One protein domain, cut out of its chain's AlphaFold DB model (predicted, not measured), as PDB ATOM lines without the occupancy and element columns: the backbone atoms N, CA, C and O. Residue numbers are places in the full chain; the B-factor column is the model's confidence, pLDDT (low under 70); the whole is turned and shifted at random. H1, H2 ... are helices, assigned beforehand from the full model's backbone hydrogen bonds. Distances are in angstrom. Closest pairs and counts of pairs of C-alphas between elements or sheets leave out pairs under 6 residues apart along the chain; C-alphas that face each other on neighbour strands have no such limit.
ATOM      1  N   SER A 366     -50.620   0.959 -16.956       71.00
ATOM      2  CA  SER A 366     -50.128  -0.423 -16.935       71.00
ATOM      3  C   SER A 366     -48.967  -0.663 -17.902       71.00
ATOM      4  O   SER A 366     -48.055  -1.402 -17.544       71.00
ATOM      5  N   LEU A 367     -48.922   0.001 -19.066       74.69
ATOM      6  CA  LEU A 367     -47.779  -0.110 -19.983       74.69
ATOM      7  C   LEU A 367     -46.512   0.510 -19.392       74.69
ATOM      8  O   LEU A 367     -45.434  -0.059 -19.528       74.69
ATOM      9  N   ALA A 368     -46.629   1.653 -18.709       73.31
ATOM     10  CA  ALA A 368     -45.487   2.298 -18.062       73.31
ATOM     11  C   ALA A 368     -44.914   1.432 -16.927       73.31
ATOM     12  O   ALA A 368     -43.694   1.277 -16.833       73.31
ATOM     13  N   ARG A 369     -45.788   0.818 -16.115       75.50
ATOM     14  CA  ARG A 369     -45.397  -0.135 -15.064       75.50
ATOM     15  C   ARG A 369     -44.750  -1.390 -15.641       75.50
ATOM     16  O   ARG A 369     -43.673  -1.762 -15.190       75.50
ATOM     17  N   LEU A 370     -45.357  -1.994 -16.666       81.75
ATOM     18  CA  LEU A 370     -44.807  -3.169 -17.343       81.75
ATOM     19  C   LEU A 370     -43.448  -2.862 -17.985       81.75
ATOM     20  O   LEU A 370     -42.520  -3.655 -17.862       81.75
ATOM     21  N   ARG A 371     -43.302  -1.690 -18.614       79.69
ATOM     22  CA  ARG A 371     -42.028  -1.221 -19.169       79.69
ATOM     23  C   ARG A 371     -40.949  -1.110 -18.093       79.69
ATOM     24  O   ARG A 371     -39.857  -1.622 -18.309       79.69
ATOM     25  N   SER A 372     -41.245  -0.473 -16.953       77.00
ATOM     26  CA  SER A 372     -40.293  -0.382 -15.832       77.00
ATOM     27  C   SER A 372     -39.934  -1.770 -15.312       77.00
ATOM     28  O   SER A 372     -38.760  -2.097 -15.216       77.00
ATOM     29  N   ALA A 373     -40.933  -2.626 -15.079       78.88
ATOM     30  CA  ALA A 373     -40.722  -3.983 -14.589       78.88
ATOM     31  C   ALA A 373     -39.795  -4.793 -15.516       78.88
ATOM     32  O   ALA A 373     -38.805  -5.367 -15.063       78.88
ATOM     33  N   LEU A 374     -40.048  -4.759 -16.829       75.25
ATOM     34  CA  LEU A 374     -39.214  -5.417 -17.841       75.25
ATOM     35  C   LEU A 374     -37.803  -4.814 -17.939       75.25
ATOM     36  O   LEU A 374     -36.844  -5.562 -18.145       75.25
ATOM     37  N   ALA A 375     -37.658  -3.493 -17.789       71.69
ATOM     38  CA  ALA A 375     -36.363  -2.807 -17.820       71.69
ATOM     39  C   ALA A 375     -35.504  -3.128 -16.584       71.69
ATOM     40  O   ALA A 375     -34.309  -3.403 -16.716       71.69
ATOM     41  N   ASP A 376     -36.134  -3.168 -15.410       72.56
ATOM     42  CA  ASP A 376     -35.500  -3.451 -14.120       72.56
ATOM     43  C   ASP A 376     -35.303  -4.962 -13.882       72.56
ATOM     44  O   ASP A 376     -34.695  -5.372 -12.894       72.56
ATOM     45  N   GLY A 377     -35.819  -5.808 -14.784       68.38
ATOM     46  CA  GLY A 377     -35.801  -7.266 -14.646       68.38
ATOM     47  C   GLY A 377     -36.634  -7.774 -13.465       68.38
ATOM     48  O   GLY A 377     -36.367  -8.860 -12.951       68.38
ATOM     49  N   SER A 378     -37.609  -6.981 -13.021       67.38
ATOM     50  CA  SER A 378     -38.522  -7.308 -11.930       67.38
ATOM     51  C   SER A 378     -39.851  -7.868 -12.464       67.38
ATOM     52  O   SER A 378     -40.301  -7.538 -13.564       67.38
ATOM     53  N   GLY A 379     -40.482  -8.748 -11.685       71.25
ATOM     54  CA  GLY A 379     -41.745  -9.398 -12.045       71.25
ATOM     55  C   GLY A 379     -41.592 -10.748 -12.752       71.25
ATOM     56  O   GLY A 379     -40.517 -11.132 -13.212       71.25
ATOM     57  N   ASP A 380     -42.700 -11.481 -12.797       81.44
ATOM     58  CA  ASP A 380     -42.844 -12.777 -13.456       81.44
ATOM     59  C   ASP A 380     -43.999 -12.746 -14.473       81.44
ATOM     60  O   ASP A 380     -44.709 -11.747 -14.611       81.44
ATOM     61  N   ALA A 381     -44.209 -13.857 -15.186       83.00
ATOM     62  CA  ALA A 381     -45.263 -13.961 -16.192       83.00
ATOM     63  C   ALA A 381     -46.673 -13.669 -15.635       83.00
ATOM     64  O   ALA A 381     -47.506 -13.146 -16.373       83.00
ATOM     65  N   ASN A 382     -46.937 -13.953 -14.351       84.25
ATOM     66  CA  ASN A 382     -48.214 -13.633 -13.704       84.25
ATOM     67  C   ASN A 382     -48.395 -12.117 -13.572       84.25
ATOM     68  O   ASN A 382     -49.389 -11.559 -14.030       84.25
ATOM     69  N   THR A 383     -47.384 -11.451 -13.012       81.56
ATOM     70  CA  THR A 383     -47.382  -9.998 -12.800       81.56
ATOM     71  C   THR A 383     -47.496  -9.242 -14.130       81.56
ATOM     72  O   THR A 383     -48.162  -8.207 -14.234       81.56
ATOM     73  N   TRP A 384     -46.857  -9.762 -15.185       84.75
ATOM     74  CA  TRP A 384     -46.977  -9.203 -16.528       84.75
ATOM     75  C   TRP A 384     -48.380  -9.401 -17.103       84.75
ATOM     76  O   TRP A 384     -48.935  -8.449 -17.647       84.75
ATOM     77  N   LEU A 385     -48.975 -10.590 -16.952       86.44
ATOM     78  CA  LEU A 385     -50.315 -10.884 -17.463       86.44
ATOM     79  C   LEU A 385     -51.376  -9.937 -16.881       86.44
ATOM     80  O   LEU A 385     -52.171  -9.387 -17.638       86.44
ATOM     81  N   GLU A 386     -51.333  -9.662 -15.576       81.81
ATOM     82  CA  GLU A 386     -52.242  -8.705 -14.921       81.81
ATOM     83  C   GLU A 386     -52.142  -7.290 -15.516       81.81
ATOM     84  O   GLU A 386     -53.141  -6.586 -15.676       81.81
ATOM     85  N   SER A 387     -50.929  -6.871 -15.885       78.88
ATOM     86  CA  SER A 387     -50.705  -5.576 -16.536       78.88
ATOM     87  C   SER A 387     -51.232  -5.554 -17.977       78.88
ATOM     88  O   SER A 387     -51.669  -4.503 -18.449       78.88
ATOM     89  N   LEU A 388     -51.209  -6.704 -18.663       78.94
ATOM     90  CA  LEU A 388     -51.645  -6.877 -20.052       78.94
ATOM     91  C   LEU A 388     -53.163  -6.955 -20.216       78.94
ATOM     92  O   LEU A 388     -53.671  -6.524 -21.246       78.94
ATOM     93  N   GLU A 389     -53.901  -7.461 -19.222       75.25
ATOM     94  CA  GLU A 389     -55.361  -7.633 -19.322       75.25
ATOM     95  C   GLU A 389     -56.127  -6.329 -19.602       75.25
ATOM     96  O   GLU A 389     -57.278  -6.378 -20.034       75.25
ATOM     97  N   ARG A 390     -55.492  -5.168 -19.398       76.62
ATOM     98  CA  ARG A 390     -56.060  -3.835 -19.656       76.62
ATOM     99  C   ARG A 390     -55.582  -3.187 -20.958       76.62
ATOM    100  O   ARG A 390     -55.879  -2.018 -21.189       76.62
ATOM    101  N   ASP A 391     -54.830  -3.900 -21.794       81.31
ATOM    102  CA  ASP A 391     -54.343  -3.383 -23.074       81.31
ATOM    103  C   ASP A 391     -54.578  -4.400 -24.205       81.31
ATOM    104  O   ASP A 391     -53.762  -5.304 -24.428       81.31
ATOM    105  N   PRO A 392     -55.676  -4.266 -24.971       85.12
ATOM    106  CA  PRO A 392     -55.978  -5.199 -26.041       85.12
ATOM    107  C   PRO A 392     -54.960  -5.092 -27.161       85.12
ATOM    108  O   PRO A 392     -54.736  -6.072 -27.856       85.12
ATOM    109  N   VAL A 393     -54.315  -3.943 -27.367       83.00
ATOM    110  CA  VAL A 393     -53.374  -3.839 -28.475       83.00
ATOM    111  C   VAL A 393     -52.110  -4.595 -28.170       83.00
ATOM    112  O   VAL A 393     -51.643  -5.329 -29.032       83.00
ATOM    113  N   LEU A 394     -51.547  -4.430 -26.977       84.44
ATOM    114  CA  LEU A 394     -50.352  -5.174 -26.625       84.44
ATOM    115  C   LEU A 394     -50.635  -6.682 -26.645       84.44
ATOM    116  O   LEU A 394     -49.844  -7.424 -27.224       84.44
ATOM    117  N   LEU A 395     -51.802  -7.122 -26.155       89.00
ATOM    118  CA  LEU A 395     -52.262  -8.509 -26.305       89.00
ATOM    119  C   LEU A 395     -52.299  -8.947 -27.780       89.00
ATOM    120  O   LEU A 395     -51.700  -9.956 -28.145       89.00
ATOM    121  N   LEU A 396     -52.934  -8.164 -28.656       88.56
ATOM    122  CA  LEU A 396     -53.014  -8.456 -30.092       88.56
ATOM    123  C   LEU A 396     -51.643  -8.460 -30.773       88.56
ATOM    124  O   LEU A 396     -51.424  -9.250 -31.686       88.56
ATOM    125  N   ARG A 397     -50.719  -7.593 -30.351       85.12
ATOM    126  CA  ARG A 397     -49.357  -7.503 -30.895       85.12
ATOM    127  C   ARG A 397     -48.497  -8.673 -30.440       85.12
ATOM    128  O   ARG A 397     -47.709  -9.162 -31.239       85.12
ATOM    129  N   ILE A 398     -48.689  -9.160 -29.215       87.12
ATOM    130  CA  ILE A 398     -48.089 -10.410 -28.740       87.12
ATOM    131  C   ILE A 398     -48.593 -11.585 -29.584       87.12
ATOM    132  O   ILE A 398     -47.783 -12.331 -30.126       87.12
ATOM    133  N   LEU A 399     -49.911 -11.712 -29.774       89.88
ATOM    134  CA  LEU A 399     -50.482 -12.781 -30.601       89.88
ATOM    135  C   LEU A 399     -50.015 -12.699 -32.060       89.88
ATOM    136  O   LEU A 399     -49.646 -13.715 -32.642       89.88
ATOM    137  N   ALA A 400     -49.991 -11.495 -32.637       83.44
ATOM    138  CA  ALA A 400     -49.473 -11.251 -33.980       83.44
ATOM    139  C   ALA A 400     -48.004 -11.667 -34.103       83.44
ATOM    140  O   ALA A 400     -47.652 -12.367 -35.045       83.44
ATOM    141  N   HIS A 401     -47.168 -11.300 -33.127       82.69
ATOM    142  CA  HIS A 401     -45.768 -11.710 -33.089       82.69
ATOM    143  C   HIS A 401     -45.636 -13.236 -33.056       82.69
ATOM    144  O   HIS A 401     -44.905 -13.809 -33.855       82.69
ATOM    145  N   CYS A 402     -46.395 -13.924 -32.200       85.06
ATOM    146  CA  CYS A 402     -46.394 -15.387 -32.144       85.06
ATOM    147  C   CYS A 402     -46.892 -16.048 -33.446       85.06
ATOM    148  O   CYS A 402     -46.461 -17.157 -33.774       85.06
ATOM    149  N   ALA A 403     -47.781 -15.381 -34.184       85.31
ATOM    150  CA  ALA A 403     -48.289 -15.837 -35.474       85.31
ATOM    151  C   ALA A 403     -47.303 -15.611 -36.635       85.31
ATOM    152  O   ALA A 403     -47.496 -16.176 -37.715       85.31
ATOM    153  N   GLU A 404     -46.231 -14.833 -36.440       82.12
ATOM    154  CA  GLU A 404     -45.233 -14.616 -37.483       82.12
ATOM    155  C   GLU A 404     -44.554 -15.937 -37.884       82.12
ATOM    156  O   GLU A 404     -44.210 -16.759 -37.024       82.12
ATOM    157  N   PRO A 405     -44.261 -16.137 -39.185       80.81
ATOM    158  CA  PRO A 405     -43.531 -17.317 -39.643       80.81
ATOM    159  C   PRO A 405     -42.192 -17.497 -38.915       80.81
ATOM    160  O   PRO A 405     -41.799 -18.619 -38.604       80.81
ATOM    161  N   ALA A 406     -41.503 -16.400 -38.584       78.06
ATOM    162  CA  ALA A 406     -40.238 -16.465 -37.862       78.06
ATOM    163  C   ALA A 406     -40.392 -17.013 -36.431       78.06
ATOM    164  O   ALA A 406     -39.494 -17.684 -35.931       78.06
ATOM    165  N   GLN A 407     -41.551 -16.804 -35.800       78.50
ATOM    166  CA  GLN A 407     -41.833 -17.269 -34.439       78.50
ATOM    167  C   GLN A 407     -42.475 -18.657 -34.376       78.50
ATOM    168  O   GLN A 407     -42.754 -19.153 -33.287       78.50
ATOM    169  N   GLY A 408     -42.666 -19.314 -35.524       79.06
ATOM    170  CA  GLY A 408     -43.235 -20.658 -35.592       79.06
ATOM    171  C   GLY A 408     -44.670 -20.726 -36.109       79.06
ATOM    172  O   GLY A 408     -45.200 -21.832 -36.209       79.06
ATOM    173  N   ALA A 409     -45.271 -19.589 -36.484       84.38
ATOM    174  CA  ALA A 409     -46.642 -19.502 -36.991       84.38
ATOM    175  C   ALA A 409     -47.689 -20.093 -36.026       84.38
ATOM    176  O   ALA A 409     -48.486 -20.957 -36.399       84.38
ATOM    177  N   SER A 410     -47.666 -19.650 -34.766       86.38
ATOM    178  CA  SER A 410     -48.650 -20.074 -33.767       86.38
ATOM    179  C   SER A 410     -50.047 -19.541 -34.097       86.38
ATOM    180  O   SER A 410     -50.216 -18.374 -34.438       86.38
ATOM    181  N   GLU A 411     -51.064 -20.388 -33.942       86.50
ATOM    182  CA  GLU A 411     -52.481 -20.020 -34.101       86.50
ATOM    183  C   GLU A 411     -53.178 -19.784 -32.748       86.50
ATOM    184  O   GLU A 411     -54.405 -19.744 -32.680       86.50
ATOM    185  N   THR A 412     -52.417 -19.652 -31.652       89.38
ATOM    186  CA  THR A 412     -52.999 -19.366 -30.332       89.38
ATOM    187  C   THR A 412     -53.729 -18.026 -30.329       89.38
ATOM    188  O   THR A 412     -53.223 -17.040 -30.854       89.38
ATOM    189  N   CYS A 413     -54.901 -17.974 -29.697       87.75
ATOM    190  CA  CYS A 413     -55.637 -16.736 -29.424       87.75
ATOM    191  C   CYS A 413     -55.580 -16.313 -27.952       87.75
ATOM    192  O   CYS A 413     -56.251 -15.356 -27.568       87.75
ATOM    193  N   ILE A 414     -54.836 -17.045 -27.127       88.06
ATOM    194  CA  ILE A 414     -54.796 -16.857 -25.681       88.06
ATOM    195  C   ILE A 414     -53.389 -16.414 -25.304       88.06
ATOM    196  O   ILE A 414     -52.410 -17.056 -25.684       88.06
ATOM    197  N   VAL A 415     -53.308 -15.305 -24.570       89.50
ATOM    198  CA  VAL A 415     -52.083 -14.860 -23.907       89.50
ATOM    199  C   VAL A 415     -52.188 -15.287 -22.452       89.50
ATOM    200  O   VAL A 415     -52.974 -14.720 -21.698       89.50
ATOM    201  N   ASP A 416     -51.429 -16.308 -22.080       89.38
ATOM    202  CA  ASP A 416     -51.344 -16.832 -20.722       89.38
ATOM    203  C   ASP A 416     -49.902 -16.770 -20.201       89.38
ATOM    204  O   ASP A 416     -48.978 -16.290 -20.864       89.38
ATOM    205  N   THR A 417     -49.708 -17.225 -18.969       88.19
ATOM    206  CA  THR A 417     -48.406 -17.194 -18.300       88.19
ATOM    207  C   THR A 417     -47.385 -18.099 -18.983       88.19
ATOM    208  O   THR A 417     -46.200 -17.767 -18.988       88.19
ATOM    209  N   GLU A 418     -47.820 -19.199 -19.603       86.50
ATOM    210  CA  GLU A 418     -46.959 -20.107 -20.362       86.50
ATOM    211  C   GLU A 418     -46.456 -19.439 -21.648       86.50
ATOM    212  O   GLU A 418     -45.248 -19.421 -21.904       86.50
ATOM    213  N   LEU A 419     -47.351 -18.804 -22.412       86.12
ATOM    214  CA  LEU A 419     -46.983 -18.041 -23.599       86.12
ATOM    215  C   LEU A 419     -46.030 -16.902 -23.234       86.12
ATOM    216  O   LEU A 419     -44.992 -16.752 -23.875       86.12
ATOM    217  N   LEU A 420     -46.333 -16.129 -22.190       85.75
ATOM    218  CA  LEU A 420     -45.472 -15.030 -21.748       85.75
ATOM    219  C   LEU A 420     -44.103 -15.520 -21.274       85.75
ATOM    220  O   LEU A 420     -43.095 -14.901 -21.605       85.75
ATOM    221  N   ALA A 421     -44.045 -16.646 -20.558       80.50
ATOM    222  CA  ALA A 421     -42.787 -17.264 -20.148       80.50
ATOM    223  C   ALA A 421     -41.965 -17.790 -21.341       80.50
ATOM    224  O   ALA A 421     -40.739 -17.871 -21.255       80.50
ATOM    225  N   SER A 422     -42.620 -18.129 -22.459       77.44
ATOM    226  CA  SER A 422     -41.952 -18.548 -23.698       77.44
ATOM    227  C   SER A 422     -41.311 -17.387 -24.478       77.44
ATOM    228  O   SER A 422     -40.435 -17.615 -25.322       77.44
ATOM    229  N   LEU A 423     -41.731 -16.146 -24.205       76.44
ATOM    230  CA  LEU A 423     -41.216 -14.938 -24.842       76.44
ATOM    231  C   LEU A 423     -40.009 -14.394 -24.075       76.44
ATOM    232  O   LEU A 423     -39.959 -14.413 -22.845       76.44
ATOM    233  N   SER A 424     -39.016 -13.863 -24.796       74.12
ATOM    234  CA  SER A 424     -37.903 -13.188 -24.124       74.12
ATOM    235  C   SER A 424     -38.399 -11.862 -23.519       74.12
ATOM    236  O   SER A 424     -39.163 -11.147 -24.175       74.12
ATOM    237  N   PRO A 425     -37.943 -11.461 -22.314       71.31
ATOM    238  CA  PRO A 425     -38.304 -10.162 -21.737       71.31
ATOM    239  C   PRO A 425     -37.989  -8.981 -22.664       71.31
ATOM    240  O   PRO A 425     -38.697  -7.980 -22.661       71.31
ATOM    241  N   ARG A 426     -36.961  -9.108 -23.517       67.88
ATOM    242  CA  ARG A 426     -36.631  -8.108 -24.541       67.88
ATOM    243  C   ARG A 426     -37.629  -8.080 -25.690       67.88
ATOM    244  O   ARG A 426     -37.953  -6.994 -26.160       67.88
ATOM    245  N   THR A 427     -38.123  -9.234 -26.133       73.81
ATOM    246  CA  THR A 427     -39.217  -9.296 -27.112       73.81
ATOM    247  C   THR A 427     -40.443  -8.577 -26.559       73.81
ATOM    248  O   THR A 427     -40.976  -7.685 -27.214       73.81
ATOM    249  N   LEU A 428     -40.827  -8.883 -25.316       77.31
ATOM    250  CA  LEU A 428     -41.928  -8.199 -24.637       77.31
ATOM    251  C   LEU A 428     -41.673  -6.694 -24.511       77.31
ATOM    252  O   LEU A 428     -42.546  -5.911 -24.865       77.31
ATOM    253  N   LEU A 429     -40.471  -6.275 -24.101       76.69
ATOM    254  CA  LEU A 429     -40.112  -4.858 -24.024       76.69
ATOM    255  C   LEU A 429     -40.186  -4.178 -25.399       76.69
ATOM    256  O   LEU A 429     -40.728  -3.090 -25.505       76.69
ATOM    257  N   THR A 430     -39.724  -4.831 -26.467       70.75
ATOM    258  CA  THR A 430     -39.797  -4.302 -27.841       70.75
ATOM    259  C   THR A 430     -41.247  -4.119 -28.288       70.75
ATOM    260  O   THR A 430     -41.591  -3.101 -28.888       70.75
ATOM    261  N   LEU A 431     -42.119  -5.079 -27.968       76.88
ATOM    262  CA  LEU A 431     -43.553  -4.989 -28.253       76.88
ATOM    263  C   LEU A 431     -44.234  -3.891 -27.426       76.88
ATOM    264  O   LEU A 431     -45.087  -3.182 -27.959       76.88
ATOM    265  N   VAL A 432     -43.837  -3.724 -26.159       77.94
ATOM    266  CA  VAL A 432     -44.294  -2.636 -25.283       77.94
ATOM    267  C   VAL A 432     -43.870  -1.287 -25.854       77.94
ATOM    268  O   VAL A 432     -44.729  -0.439 -26.063       77.94
ATOM    269  N   GLU A 433     -42.589  -1.098 -26.178       73.00
ATOM    270  CA  GLU A 433     -42.070   0.146 -26.763       73.00
ATOM    271  C   GLU A 433     -42.758   0.471 -28.094       73.00
ATOM    272  O   GLU A 433     -43.128   1.615 -28.337       73.00
ATOM    273  N   ALA A 434     -43.042  -0.539 -28.922       68.25
ATOM    274  CA  ALA A 434     -43.807  -0.364 -30.156       68.25
ATOM    275  C   ALA A 434     -45.278   0.047 -29.926       68.25
ATOM    276  O   ALA A 434     -45.951   0.466 -30.870       68.25
ATOM    277  N   CYS A 435     -45.795  -0.102 -28.702       71.69
ATOM    278  CA  CYS A 435     -47.144   0.300 -28.300       71.69
ATOM    279  C   CYS A 435     -47.179   1.623 -27.518       71.69
ATOM    280  O   CYS A 435     -48.270   2.171 -27.343       71.69
TER     281      CYS A 435
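AT A GLANCE: This is residues 366 to 435 of the 592 residues of the protein "AraC-like DNA-binding protein" of Niveibacterium umoris (UniProt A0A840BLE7). Five short helices make a compact cluster: H1 and H2 form a helical hairpin toward one end of the longest axis, H3 lies toward the other end, and H5 sits between H1 and H3, touching both. H4 makes a corner with H2, their first residues, Ala 381 and Thr 417, coming closest, and the long loop of residues 404 to 416 folds back from the end of H3 to H4. The printed part has 70 residues with five named helices, H1 to H5 in order, and no named strand; the class is all helix. It is compact, with a radius of gyration of the C-alphas of 11.1 A and spans of 30 by 21 by 20 A.

IN THESE COORDINATES: Find C-alpha 366 at (-50.128, -0.423, -16.935); from there H1 runs 15.2 A to residue 376. Next come H2, residues 381 to 388, and H3, residues 392 to 403, 16.2 A long. H4 holds residues 417 to 422. H5, residues 425 to 433, runs 12.1 A to C-alpha 433 at (-42.070, 0.146, -26.763).

HOW THE PARTS SIT: Look first at the hairpin: H1 touches H2, closest at the C-alphas of Ser 366 and Ser 387, 5.2 A apart, opposite ways at a shallow tilt of 34.5 degrees, only just short of steep. H1 also touches H5 at a steep tilt of 39 degrees, with the C-alphas of Leu 374 and Pro 425 closest at 6.2 A. H3 touches H5 with residues 394 to 398 alone; the closest C-alphas, of Leu 394 and Val 432, are 6.7 A apart. H2 touches H4, about perpendicular at 74 degrees, closest at the C-alphas of Ala 381 and Thr 417, 5.0 A. H1 and H3 are apart. In H1, H2, H3, H4 and H5 every O i to N i+4 pair is within hydrogen-bond range.

THE WHOLE: The C-alphas of Asp 376 and Glu 411, the two farthest apart, are 31.0 A apart. The printed part has no cut, and the link from H3 to H4 is long. Confidence is under 70 at residues 377 to 378, 426 and 434.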